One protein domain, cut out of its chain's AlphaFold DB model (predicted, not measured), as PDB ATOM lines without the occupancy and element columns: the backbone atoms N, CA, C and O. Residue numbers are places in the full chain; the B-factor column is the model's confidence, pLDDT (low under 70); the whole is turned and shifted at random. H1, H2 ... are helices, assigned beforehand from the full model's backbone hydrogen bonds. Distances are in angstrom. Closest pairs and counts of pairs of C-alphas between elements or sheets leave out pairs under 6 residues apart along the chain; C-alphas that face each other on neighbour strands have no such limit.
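AT A GLANCE: This is residues 133 to 210 of the 210 residues of an uncharacterized protein of Paramecium tetraurelia (UniProt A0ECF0). Two long helices, H3 and H4, fold back on each other as a helical hairpin, and H2 packs on H4 over one side of it, the centres of the three making a triangle. The short helix H1 lies on the same side as H2, near H3, and the stretch before it, residues 133 to 145, makes a loop on the side of H3 away from H4. The printed part has 78 residues with four named helices, H1, H2, H3 and H4 in that order, and no named strand; the class is all helix. The whole is compact, with a radius of gyration of the C-alphas of 11.8 A, and rounded, spanning 30 by 28 by 22 A.

IN THESE COORDINATES: The printed part begins at Glu 133, with its C-alpha at (-47.888, 42.547, 58.053), and has no named element until residue 146. H1 is residues 146 to 152, starting from C-alpha 146 at (-42.923, 34.835, 54.369). H2 is residues 160 to 170, 15.3 A from first to last C-alpha. H3 is residues 176 to 190, 20.8 A long, and H4 is residues 194 to 208, 20.9 A long, ending with C-alpha 208 at (-47.149, 23.744, 36.934).

HOW THE PARTS SIT: H1 touches no helix, but H1 and H3 are near each other, with 9 pairs of C-alphas within 10 A. H1 is apart from H2 and from H4. H2 touches H4 with residues 200 to 204 of H4 alone; the closest C-alphas, those of Lys 161 and Leu 200, are 5.9 A apart. H2 and H4 run the same way at a steep tilt of 54 degrees. H2 and H3 are near each other, with 7 pairs of C-alphas within 10 A, the closest pair at 8.2 A. H3 and H4 form a hairpin and touch, the closest C-alphas being those of Val 187 and Gln 194 at 6.1 A. They run opposite ways at a steep tilt of 40 degrees. In H1, H2, H3 and H4 every O i to N i+4 pair is within hydrogen-bond range.

THE WHOLE: The C-alphas of Glu 133 and Lys 210 are the two farthest apart, at 33.4 A, and Lys 210 is the chain's last residue. The printed part has no cut. The links from H2 to H3 and from H3 to H4 are tight, the link from H1 to H2 is short, and no link is long. The mean pLDDT of the printed part is 80.7, and it is under 70 at residues 133 to 143, 155 and 210.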
ATOM      1  N   GLU A 133     -46.521  42.316  57.564       66.12
ATOM      2  CA  GLU A 133     -47.888  42.547  58.053       66.12
ATOM      3  C   GLU A 133     -48.728  43.440  57.126       66.12
ATOM      4  O   GLU A 133     -49.948  43.329  57.096       66.12
ATOM      5  N   ASN A 134     -48.086  44.279  56.308       67.94
ATOM      6  CA  ASN A 134     -48.784  45.148  55.357       67.94
ATOM      7  C   ASN A 134     -49.189  44.430  54.055       67.94
ATOM      8  O   ASN A 134     -49.956  44.981  53.263       67.94
ATOM      9  N   PHE A 135     -48.651  43.234  53.791       65.44
ATOM     10  CA  PHE A 135     -48.831  42.523  52.513       65.44
ATOM     11  C   PHE A 135     -49.683  41.271  52.630       65.44
ATOM     12  O   PHE A 135     -50.307  40.880  51.639       65.44
ATOM     13  N   ILE A 136     -49.717  40.679  53.822       65.56
ATOM     14  CA  ILE A 136     -50.470  39.472  54.133       65.56
ATOM     15  C   ILE A 136     -51.740  39.896  54.876       65.56
ATOM     16  O   ILE A 136     -51.650  40.381  56.004       65.56
ATOM     17  N   PRO A 137     -52.933  39.747  54.278       64.31
ATOM     18  CA  PRO A 137     -54.176  39.922  55.014       64.31
ATOM     19  C   PRO A 137     -54.193  38.969  56.214       64.31
ATOM     20  O   PRO A 137     -53.894  37.790  56.062       64.31
ATOM     21  N   GLN A 138     -54.602  39.435  57.396       60.12
ATOM     22  CA  GLN A 138     -54.592  38.635  58.639       60.12
ATOM     23  C   GLN A 138     -55.355  37.292  58.542       60.12
ATOM     24  O   GLN A 138     -55.140  36.398  59.353       60.12
ATOM     25  N   ASN A 139     -56.209  37.129  57.524       60.03
ATOM     26  CA  ASN A 139     -57.033  35.945  57.286       60.03
ATOM     27  C   ASN A 139     -56.497  34.987  56.206       60.03
ATOM     28  O   ASN A 139     -57.141  33.969  55.939       60.03
ATOM     29  N   THR A 140     -55.370  35.272  55.545       63.03
ATOM     30  CA  THR A 140     -54.831  34.348  54.532       63.03
ATOM     31  C   THR A 140     -54.110  33.181  55.195       63.03
ATOM     32  O   THR A 140     -53.089  33.361  55.855       63.03
ATOM     33  N   LYS A 141     -54.628  31.964  54.990       63.00
ATOM     34  CA  LYS A 141     -53.960  30.716  55.375       63.00
ATOM     35  C   LYS A 141     -52.863  30.396  54.361       63.00
ATOM     36  O   LYS A 141     -53.094  29.627  53.437       63.00
ATOM     37  N   THR A 142     -51.691  30.996  54.519       67.06
ATOM     38  CA  THR A 142     -50.520  30.662  53.697       67.06
ATOM     39  C   THR A 142     -49.674  29.618  54.417       67.06
ATOM     40  O   THR A 142     -49.375  29.787  55.600       67.06
ATOM     41  N   GLN A 143     -49.241  28.564  53.724       69.50
ATOM     42  CA  GLN A 143     -48.328  27.560  54.303       69.50
ATOM     43  C   GLN A 143     -46.876  28.071  54.407       69.50
ATOM     44  O   GLN A 143     -46.026  27.442  55.035       69.50
ATOM     45  N   ILE A 144     -46.593  29.222  53.792       76.62
ATOM     46  CA  ILE A 144     -45.258  29.799  53.634       76.62
ATOM     47  C   ILE A 144     -44.933  30.743  54.793       76.62
ATOM     48  O   ILE A 144     -45.702  31.646  55.131       76.62
ATOM     49  N   ILE A 145     -43.732  30.597  55.355       81.50
ATOM     50  CA  ILE A 145     -43.181  31.540  56.334       81.50
ATOM     51  C   ILE A 145     -42.532  32.708  55.578       81.50
ATOM     52  O   ILE A 145     -41.326  32.728  55.326       81.50
ATOM     53  N   TRP A 146     -43.339  33.703  55.209       79.62
ATOM     54  CA  TRP A 146     -42.923  34.835  54.369       79.62
ATOM     55  C   TRP A 146     -41.785  35.691  54.942       79.62
ATOM     56  O   TRP A 146     -41.015  36.280  54.187       79.62
ATOM     57  N   ILE A 147     -41.631  35.728  56.267       79.12
ATOM     58  CA  ILE A 147     -40.509  36.410  56.932       79.12
ATOM     59  C   ILE A 147     -39.175  35.764  56.526       79.12
ATOM     60  O   ILE A 147     -38.230  36.460  56.153       79.12
ATOM     61  N   ASN A 148     -39.110  34.430  56.535       78.94
ATOM     62  CA  ASN A 148     -37.912  33.689  56.140       78.94
ATOM     63  C   ASN A 148     -37.642  33.850  54.644       78.94
ATOM     64  O   ASN A 148     -36.497  34.066  54.248       78.94
ATOM     65  N   PHE A 149     -38.703  33.833  53.834       82.12
ATOM     66  CA  PHE A 149     -38.610  34.098  52.402       82.12
ATOM     67  C   PHE A 149     -37.959  35.460  52.122       82.12
ATOM     68  O   PHE A 149     -36.961  35.529  51.406       82.12
ATOM     69  N   ILE A 150     -38.454  36.534  52.745       80.81
ATOM     70  CA  ILE A 150     -37.934  37.896  52.546       80.81
ATOM     71  C   ILE A 150     -36.466  38.012  52.967       80.81
ATOM     72  O   ILE A 150     -35.678  38.638  52.260       80.81
ATOM     73  N   ASN A 151     -36.079  37.360  54.063       77.19
ATOM     74  CA  ASN A 151     -34.691  37.351  54.525       77.19
ATOM     75  C   ASN A 151     -33.752  36.582  53.581       77.19
ATOM     76  O   ASN A 151     -32.569  36.909  53.506       77.19
ATOM     77  N   SER A 152     -34.273  35.595  52.845       75.12
ATOM     78  CA  SER A 152     -33.519  34.801  51.864       75.12
ATOM     79  C   SER A 152     -33.452  35.425  50.459       75.12
ATOM     80  O   SER A 152     -32.725  34.939  49.592       75.12
ATOM     81  N   LEU A 153     -34.195  36.511  50.208       79.81
ATOM     82  CA  LEU A 153     -34.232  37.166  48.901       79.81
ATOM     83  C   LEU A 153     -32.916  37.901  48.601       79.81
ATOM     84  O   LEU A 153     -32.632  38.966  49.147       79.81
ATOM     85  N   HIS A 154     -32.152  37.372  47.645       71.06
ATOM     86  CA  HIS A 154     -30.857  37.914  47.222       71.06
ATOM     87  C   HIS A 154     -30.876  38.521  45.814       71.06
ATOM     88  O   HIS A 154     -30.114  38.127  44.928       71.06
ATOM     89  N   GLY A 155     -31.717  39.541  45.633       68.56
ATOM     90  CA  GLY A 155     -31.798  40.340  44.409       68.56
ATOM     91  C   GLY A 155     -32.591  39.672  43.283       68.56
ATOM     92  O   GLY A 155     -32.774  38.455  43.298       68.56
ATOM     93  N   PRO A 156     -33.040  40.443  42.275       72.25
ATOM     94  CA  PRO A 156     -33.648  39.867  41.096       72.25
ATOM     95  C   PRO A 156     -32.570  39.253  40.209       72.25
ATOM     96  O   PRO A 156     -31.699  39.955  39.696       72.25
ATOM     97  N   GLN A 157     -32.621  37.934  40.025       78.88
ATOM     98  CA  GLN A 157     -31.708  37.227  39.131       78.88
ATOM     99  C   GLN A 157     -32.323  37.111  37.736       78.88
ATOM    100  O   GLN A 157     -33.506  36.814  37.566       78.88
ATOM    101  N   TYR A 158     -31.506  37.347  36.711       75.00
ATOM    102  CA  TYR A 158     -31.928  37.212  35.320       75.00
ATOM    103  C   TYR A 158     -31.475  35.861  34.751       75.00
ATOM    104  O   TYR A 158     -30.319  35.488  34.954       75.00
ATOM    105  N   PRO A 159     -32.328  35.149  33.985       83.75
ATOM    106  CA  PRO A 159     -33.655  35.561  33.509       83.75
ATOM    107  C   PRO A 159     -34.741  35.543  34.600       83.75
ATOM    108  O   PRO A 159     -34.883  34.544  35.302       83.75
ATOM    109  N   LEU A 160     -35.562  36.604  34.671       83.50
ATOM    110  CA  LEU A 160     -36.591  36.781  35.712       83.50
ATOM    111  C   LEU A 160     -37.560  35.598  35.800       83.50
ATOM    112  O   LEU A 160     -37.854  35.142  36.897       83.50
ATOM    113  N   LYS A 161     -38.008  35.063  34.656       86.12
ATOM    114  CA  LYS A 161     -38.900  33.894  34.614       86.12
ATOM    115  C   LYS A 161     -38.304  32.697  35.358       86.12
ATOM    116  O   LYS A 161     -38.963  32.086  36.190       86.12
ATOM    117  N   ARG A 162     -37.034  32.382  35.081       86.25
ATOM    118  CA  ARG A 162     -36.328  31.250  35.695       86.25
ATOM    119  C   ARG A 162     -36.144  31.465  37.192       86.25
ATOM    120  O   ARG A 162     -36.343  30.535  37.962       86.25
ATOM    121  N   TRP A 163     -35.784  32.681  37.582       86.75
ATOM    122  CA  TRP A 163     -35.570  33.031  38.979       86.75
ATOM    123  C   TRP A 163     -36.865  32.968  39.800       86.75
ATOM    124  O   TRP A 163     -36.895  32.312  40.834       86.75
ATOM    125  N   ILE A 164     -37.960  33.552  39.303       87.62
ATOM    126  CA  ILE A 164     -39.275  33.488  39.966       87.62
ATOM    127  C   ILE A 164     -39.756  32.036  40.063       87.62
ATOM    128  O   ILE A 164     -40.259  31.629  41.107       87.62
ATOM    129  N   LYS A 165     -39.538  31.229  39.016       88.75
ATOM    130  CA  LYS A 165     -39.861  29.797  39.038       88.75
ATOM    131  C   LYS A 165     -39.077  29.043  40.117       88.75
ATOM    132  O   LYS A 165     -39.657  28.229  40.824       88.75
ATOM    133  N   GLN A 166     -37.781  29.320  40.269       86.62
ATOM    134  CA  GLN A 166     -36.964  28.716  41.329       86.62
ATOM    135  C   GLN A 166     -37.456  29.117  42.720       86.62
ATOM    136  O   GLN A 166     -37.652  28.241  43.556       86.62
ATOM    137  N   LEU A 167     -37.755  30.403  42.934       88.19
ATOM    138  CA  LEU A 167     -38.322  30.877  44.199       88.19
ATOM    139  C   LEU A 167     -39.641  30.176  44.537       88.19
ATOM    140  O   LEU A 167     -39.845  29.800  45.692       88.19
ATOM    141  N   ALA A 168     -40.508  29.978  43.540       87.00
ATOM    142  CA  ALA A 168     -41.773  29.279  43.721       87.00
ATOM    143  C   ALA A 168     -41.563  27.815  44.139       87.00
ATOM    144  O   ALA A 168     -42.184  27.355  45.092       87.00
ATOM    145  N   ILE A 169     -40.632  27.105  43.497       86.81
ATOM    146  CA  ILE A 169     -40.324  25.700  43.814       86.81
ATOM    147  C   ILE A 169     -39.700  25.567  45.208       86.81
ATOM    148  O   ILE A 169     -40.146  24.745  46.007       86.81
ATOM    149  N   GLU A 170     -38.685  26.377  45.515       86.19
ATOM    150  CA  GLU A 170     -37.943  26.312  46.784       86.19
ATOM    151  C   GLU A 170     -38.836  26.608  47.992       86.19
ATOM    152  O   GLU A 170     -38.679  25.992  49.045       86.19
ATOM    153  N   ASN A 171     -39.810  27.507  47.822       83.88
ATOM    154  CA  ASN A 171     -40.711  27.934  48.890       83.88
ATOM    155  C   ASN A 171     -42.098  27.282  48.814       83.88
ATOM    156  O   ASN A 171     -42.967  27.648  49.597       83.88
ATOM    157  N   ARG A 172     -42.301  26.308  47.914       83.75
ATOM    158  CA  ARG A 172     -43.576  25.590  47.718       83.75
ATOM    159  C   ARG A 172     -44.774  26.519  47.463       83.75
ATOM    160  O   ARG A 172     -45.848  26.330  48.025       83.75
ATOM    161  N   ILE A 173     -44.572  27.517  46.612       85.44
ATOM    162  CA  ILE A 173     -45.598  28.463  46.164       85.44
ATOM    163  C   ILE A 173     -46.360  27.819  45.007       85.44
ATOM    164  O   ILE A 173     -45.854  27.778  43.884       85.44
ATOM    165  N   PHE A 174     -47.555  27.311  45.290       81.38
ATOM    166  CA  PHE A 174     -48.418  26.677  44.286       81.38
ATOM    167  C   PHE A 174     -49.801  27.325  44.200       81.38
ATOM    168  O   PHE A 174     -50.417  27.292  43.141       81.38
ATOM    169  N   ASP A 175     -50.257  27.971  45.274       83.50
ATOM    170  CA  ASP A 175     -51.576  28.590  45.322       83.50
ATOM    171  C   ASP A 175     -51.571  29.988  44.686       83.50
ATOM    172  O   ASP A 175     -50.646  30.787  44.872       83.50
ATOM    173  N   GLU A 176     -52.658  30.340  43.995       81.69
ATOM    174  CA  GLU A 176     -52.841  31.662  43.373       81.69
ATOM    175  C   GLU A 176     -52.703  32.813  44.386       81.69
ATOM    176  O   GLU A 176     -52.129  33.865  44.087       81.69
ATOM    177  N   ASN A 177     -53.187  32.600  45.612       84.06
ATOM    178  CA  ASN A 177     -53.078  33.569  46.702       84.06
ATOM    179  C   ASN A 177     -51.617  33.810  47.106       84.06
ATOM    180  O   ASN A 177     -51.218  34.958  47.324       84.06
ATOM    181  N   ASP A 178     -50.806  32.752  47.154       84.19
ATOM    182  CA  ASP A 178     -49.389  32.856  47.490       84.19
ATOM    183  C   ASP A 178     -48.607  33.536  46.360       84.19
ATOM    184  O   ASP A 178     -47.744  34.383  46.608       84.19
ATOM    185  N   PHE A 179     -48.973  33.271  45.104       87.50
ATOM    186  CA  PHE A 179     -48.441  33.995  43.952       87.50
ATOM    187  C   PHE A 179     -48.803  35.486  43.965       87.50
ATOM    188  O   PHE A 179     -47.962  36.332  43.637       87.50
ATOM    189  N   ALA A 180     -50.013  35.847  44.392       86.56
ATOM    190  CA  ALA A 180     -50.405  37.247  44.541       86.56
ATOM    191  C   ALA A 180     -49.565  37.968  45.613       86.56
ATOM    192  O   ALA A 180     -49.144  39.114  45.408       86.56
ATOM    193  N   ILE A 181     -49.272  37.296  46.732       86.31
ATOM    194  CA  ILE A 181     -48.389  37.812  47.791       86.31
ATOM    195  C   ILE A 181     -46.954  37.956  47.264       86.31
ATOM    196  O   ILE A 181     -46.344  39.018  47.429       86.31
ATOM    197  N   LEU A 182     -46.451  36.952  46.540       87.38
ATOM    198  CA  LEU A 182     -45.137  36.984  45.896       87.38
ATOM    199  C   LEU A 182     -44.993  38.187  44.953       87.38
ATOM    200  O   LEU A 182     -44.009  38.923  45.040       87.38
ATOM    201  N   ILE A 183     -45.981  38.436  44.087       87.62
ATOM    202  CA  ILE A 183     -45.968  39.585  43.168       87.62
ATOM    203  C   ILE A 183     -45.872  40.894  43.954       87.62
ATOM    204  O   ILE A 183     -45.038  41.739  43.627       87.62
ATOM    205  N   ARG A 184     -46.680  41.071  45.007       85.06
ATOM    206  CA  ARG A 184     -46.654  42.293  45.831       85.06
ATOM    207  C   ARG A 184     -45.289  42.518  46.484       85.06
ATOM    208  O   ARG A 184     -44.780  43.643  46.450       85.06
ATOM    209  N   ILE A 185     -44.678  41.460  47.019       85.38
ATOM    210  CA  ILE A 185     -43.334  41.504  47.612       85.38
ATOM    211  C   ILE A 185     -42.300  41.906  46.555       85.38
ATOM    212  O   ILE A 185     -41.523  42.830  46.788       85.38
ATOM    213  N   LEU A 186     -42.316  41.280  45.375       86.12
ATOM    214  CA  LEU A 186     -41.346  41.551  44.309       86.12
ATOM    215  C   LEU A 186     -41.493  42.957  43.703       86.12
ATOM    216  O   LEU A 186     -40.480  43.604  43.421       86.12
ATOM    217  N   VAL A 187     -42.724  43.459  43.545       85.38
ATOM    218  CA  VAL A 187     -42.984  44.844  43.108       85.38
ATOM    219  C   VAL A 187     -42.366  45.831  44.099       85.38
ATOM    220  O   VAL A 187     -41.678  46.763  43.683       85.38
ATOM    221  N   LYS A 188     -42.564  45.625  45.407       82.19
ATOM    222  CA  LYS A 188     -42.034  46.536  46.431       82.19
ATOM    223  C   LYS A 188     -40.522  46.406  46.617       82.19
ATOM    224  O   LYS A 188     -39.848  47.421  46.765       82.19
ATOM    225  N   ALA A 189     -39.993  45.184  46.586       79.81
ATOM    226  CA  ALA A 189     -38.572  44.899  46.770       79.81
ATOM    227  C   ALA A 189     -37.707  45.457  45.635       79.81
ATOM    228  O   ALA A 189     -36.640  46.015  45.884       79.81
ATOM    229  N   TYR A 190     -38.161  45.290  44.389       79.50
ATOM    230  CA  TYR A 190     -37.308  45.458  43.210       79.50
ATOM    231  C   TYR A 190     -37.863  46.435  42.172       79.50
ATOM    232  O   TYR A 190     -37.274  46.579  41.103       79.50
ATOM    233  N   GLN A 191     -38.985  47.104  42.462       79.25
ATOM    234  CA  GLN A 191     -39.639  48.070  41.566       79.25
ATOM    235  C   GLN A 191     -39.928  47.508  40.160       79.25
ATOM    236  O   GLN A 191     -40.018  48.247  39.177       79.25
ATOM    237  N   ILE A 192     -40.084  46.186  40.047       81.88
ATOM    238  CA  ILE A 192     -40.438  45.530  38.789       81.88
ATOM    239  C   ILE A 192     -41.896  45.876  38.472       81.88
ATOM    240  O   ILE A 192     -42.758  45.866  39.351       81.88
ATOM    241  N   LYS A 193     -42.191  46.176  37.200       84.31
ATOM    242  CA  LYS A 193     -43.560  46.471  36.755       84.31
ATOM    243  C   LYS A 193     -44.487  45.298  37.077       84.31
ATOM    244  O   LYS A 193     -44.246  44.178  36.630       84.31
ATOM    245  N   GLN A 194     -45.589  45.586  37.770       84.19
ATOM    246  CA  GLN A 194     -46.597  44.590  38.141       84.19
ATOM    247  C   GLN A 194     -47.106  43.807  36.923       84.19
ATOM    248  O   GLN A 194     -47.194  42.588  36.982       84.19
ATOM    249  N   THR A 195     -47.350  44.478  35.793       86.38
ATOM    250  CA  THR A 195     -47.807  43.840  34.545       86.38
ATOM    251  C   THR A 195     -46.841  42.769  34.040       86.38
ATOM    252  O   THR A 195     -47.265  41.735  33.537       86.38
ATOM    253  N   THR A 196     -45.533  42.997  34.190       84.62
ATOM    254  CA  THR A 196     -44.501  42.037  33.790       84.62
ATOM    255  C   THR A 196     -44.484  40.834  34.726       84.62
ATOM    256  O   THR A 196     -44.407  39.707  34.254       84.62
ATOM    257  N   LEU A 197     -44.593  41.052  36.039       87.69
ATOM    258  CA  LEU A 197     -44.632  39.962  37.017       87.69
ATOM    259  C   LEU A 197     -45.891  39.105  36.879       87.69
ATOM    260  O   LEU A 197     -45.778  37.889  36.922       87.69
ATOM    261  N   VAL A 198     -47.056  39.719  36.650       90.00
ATOM    262  CA  VAL A 198     -48.318  38.995  36.420       90.00
ATOM    263  C   VAL A 198     -48.206  38.085  35.197       90.00
ATOM    264  O   VAL A 198     -48.527  36.909  35.299       90.00
ATOM    265  N   SER A 199     -47.685  38.592  34.072       89.62
ATOM    266  CA  SER A 199     -47.470  37.779  32.864       89.62
ATOM    267  C   SER A 199     -46.528  36.601  33.126       89.62
ATOM    268  O   SER A 199     -46.818  35.482  32.725       89.62
ATOM    269  N   LEU A 200     -45.410  36.843  33.817       89.19
ATOM    270  CA  LEU A 200     -44.432  35.797  34.120       89.19
ATOM    271  C   LEU A 200     -44.988  34.735  35.069       89.19
ATOM    272  O   LEU A 200     -44.702  33.556  34.891       89.19
ATOM    273  N   VAL A 201     -45.751  35.148  36.080       90.75
ATOM    274  CA  VAL A 201     -46.365  34.238  37.048       90.75
ATOM    275  C   VAL A 201     -47.481  33.423  36.404       90.75
ATOM    276  O   VAL A 201     -47.527  32.224  36.639       90.75
ATOM    277  N   ALA A 202     -48.310  34.021  35.543       88.38
ATOM    278  CA  ALA A 202     -49.332  33.289  34.793       88.38
ATOM    279  C   ALA A 202     -48.713  32.168  33.943       88.38
ATOM    280  O   ALA A 202     -49.145  31.024  34.024       88.38
ATOM    281  N   GLU A 203     -47.625  32.461  33.222       87.62
ATOM    282  CA  GLU A 203     -46.883  31.434  32.479       87.62
ATOM    283  C   GLU A 203     -46.305  30.335  33.390       87.62
ATOM    284  O   GLU A 203     -46.192  29.188  32.970       87.62
ATOM    285  N   ILE A 204     -45.893  30.667  34.618       88.88
ATOM    286  CA  ILE A 204     -45.359  29.692  35.581       88.88
ATOM    287  C   ILE A 204     -46.475  28.797  36.134       88.88
ATOM    288  O   ILE A 204     -46.258  27.596  36.268       88.88
ATOM    289  N   ILE A 205     -47.649  29.361  36.429       87.62
ATOM    290  CA  ILE A 205     -48.827  28.607  36.879       87.62
ATOM    291  C   ILE A 205     -49.252  27.622  35.785       87.62
ATOM    292  O   ILE A 205     -49.322  26.424  36.048       87.62
ATOM    293  N   GLU A 206     -49.386  28.083  34.535       87.69
ATOM    294  CA  GLU A 206     -49.682  27.209  33.386       87.69
ATOM    295  C   GLU A 206     -48.636  26.098  33.184       87.69
ATOM    296  O   GLU A 206     -48.943  25.033  32.649       87.69
ATOM    297  N   GLU A 207     -47.374  26.339  33.550       85.62
ATOM    298  CA  GLU A 207     -46.318  25.324  33.500       85.62
ATOM    299  C   GLU A 207     -46.407  24.305  34.644       85.62
ATOM    300  O   GLU A 207     -45.923  23.192  34.461       85.62
ATOM    301  N   PHE A 208     -46.965  24.664  35.803       83.19
ATOM    302  CA  PHE A 208     -47.149  23.744  36.934       83.19
ATOM    303  C   PHE A 208     -48.434  22.920  36.840       83.19
ATOM    304  O   PHE A 208     -48.506  21.852  37.443       83.19
ATOM    305  N   GLU A 209     -49.429  23.389  36.086       80.06
ATOM    306  CA  GLU A 209     -50.670  22.652  35.816       80.06
ATOM    307  C   GLU A 209     -50.521  21.553  34.743       80.06
ATOM    308  O   GLU A 209     -51.436  20.749  34.562       80.06
ATOM    309  N   LYS A 210     -49.386  21.511  34.028       66.94
ATOM    310  CA  LYS A 210     -49.049  20.501  33.007       66.94
ATOM    311  C   LYS A 210     -48.270  19.326  33.582       66.94
ATOM    312  O   LYS A 210     -48.555  18.194  33.133       66.94
TER     313      LYS A 210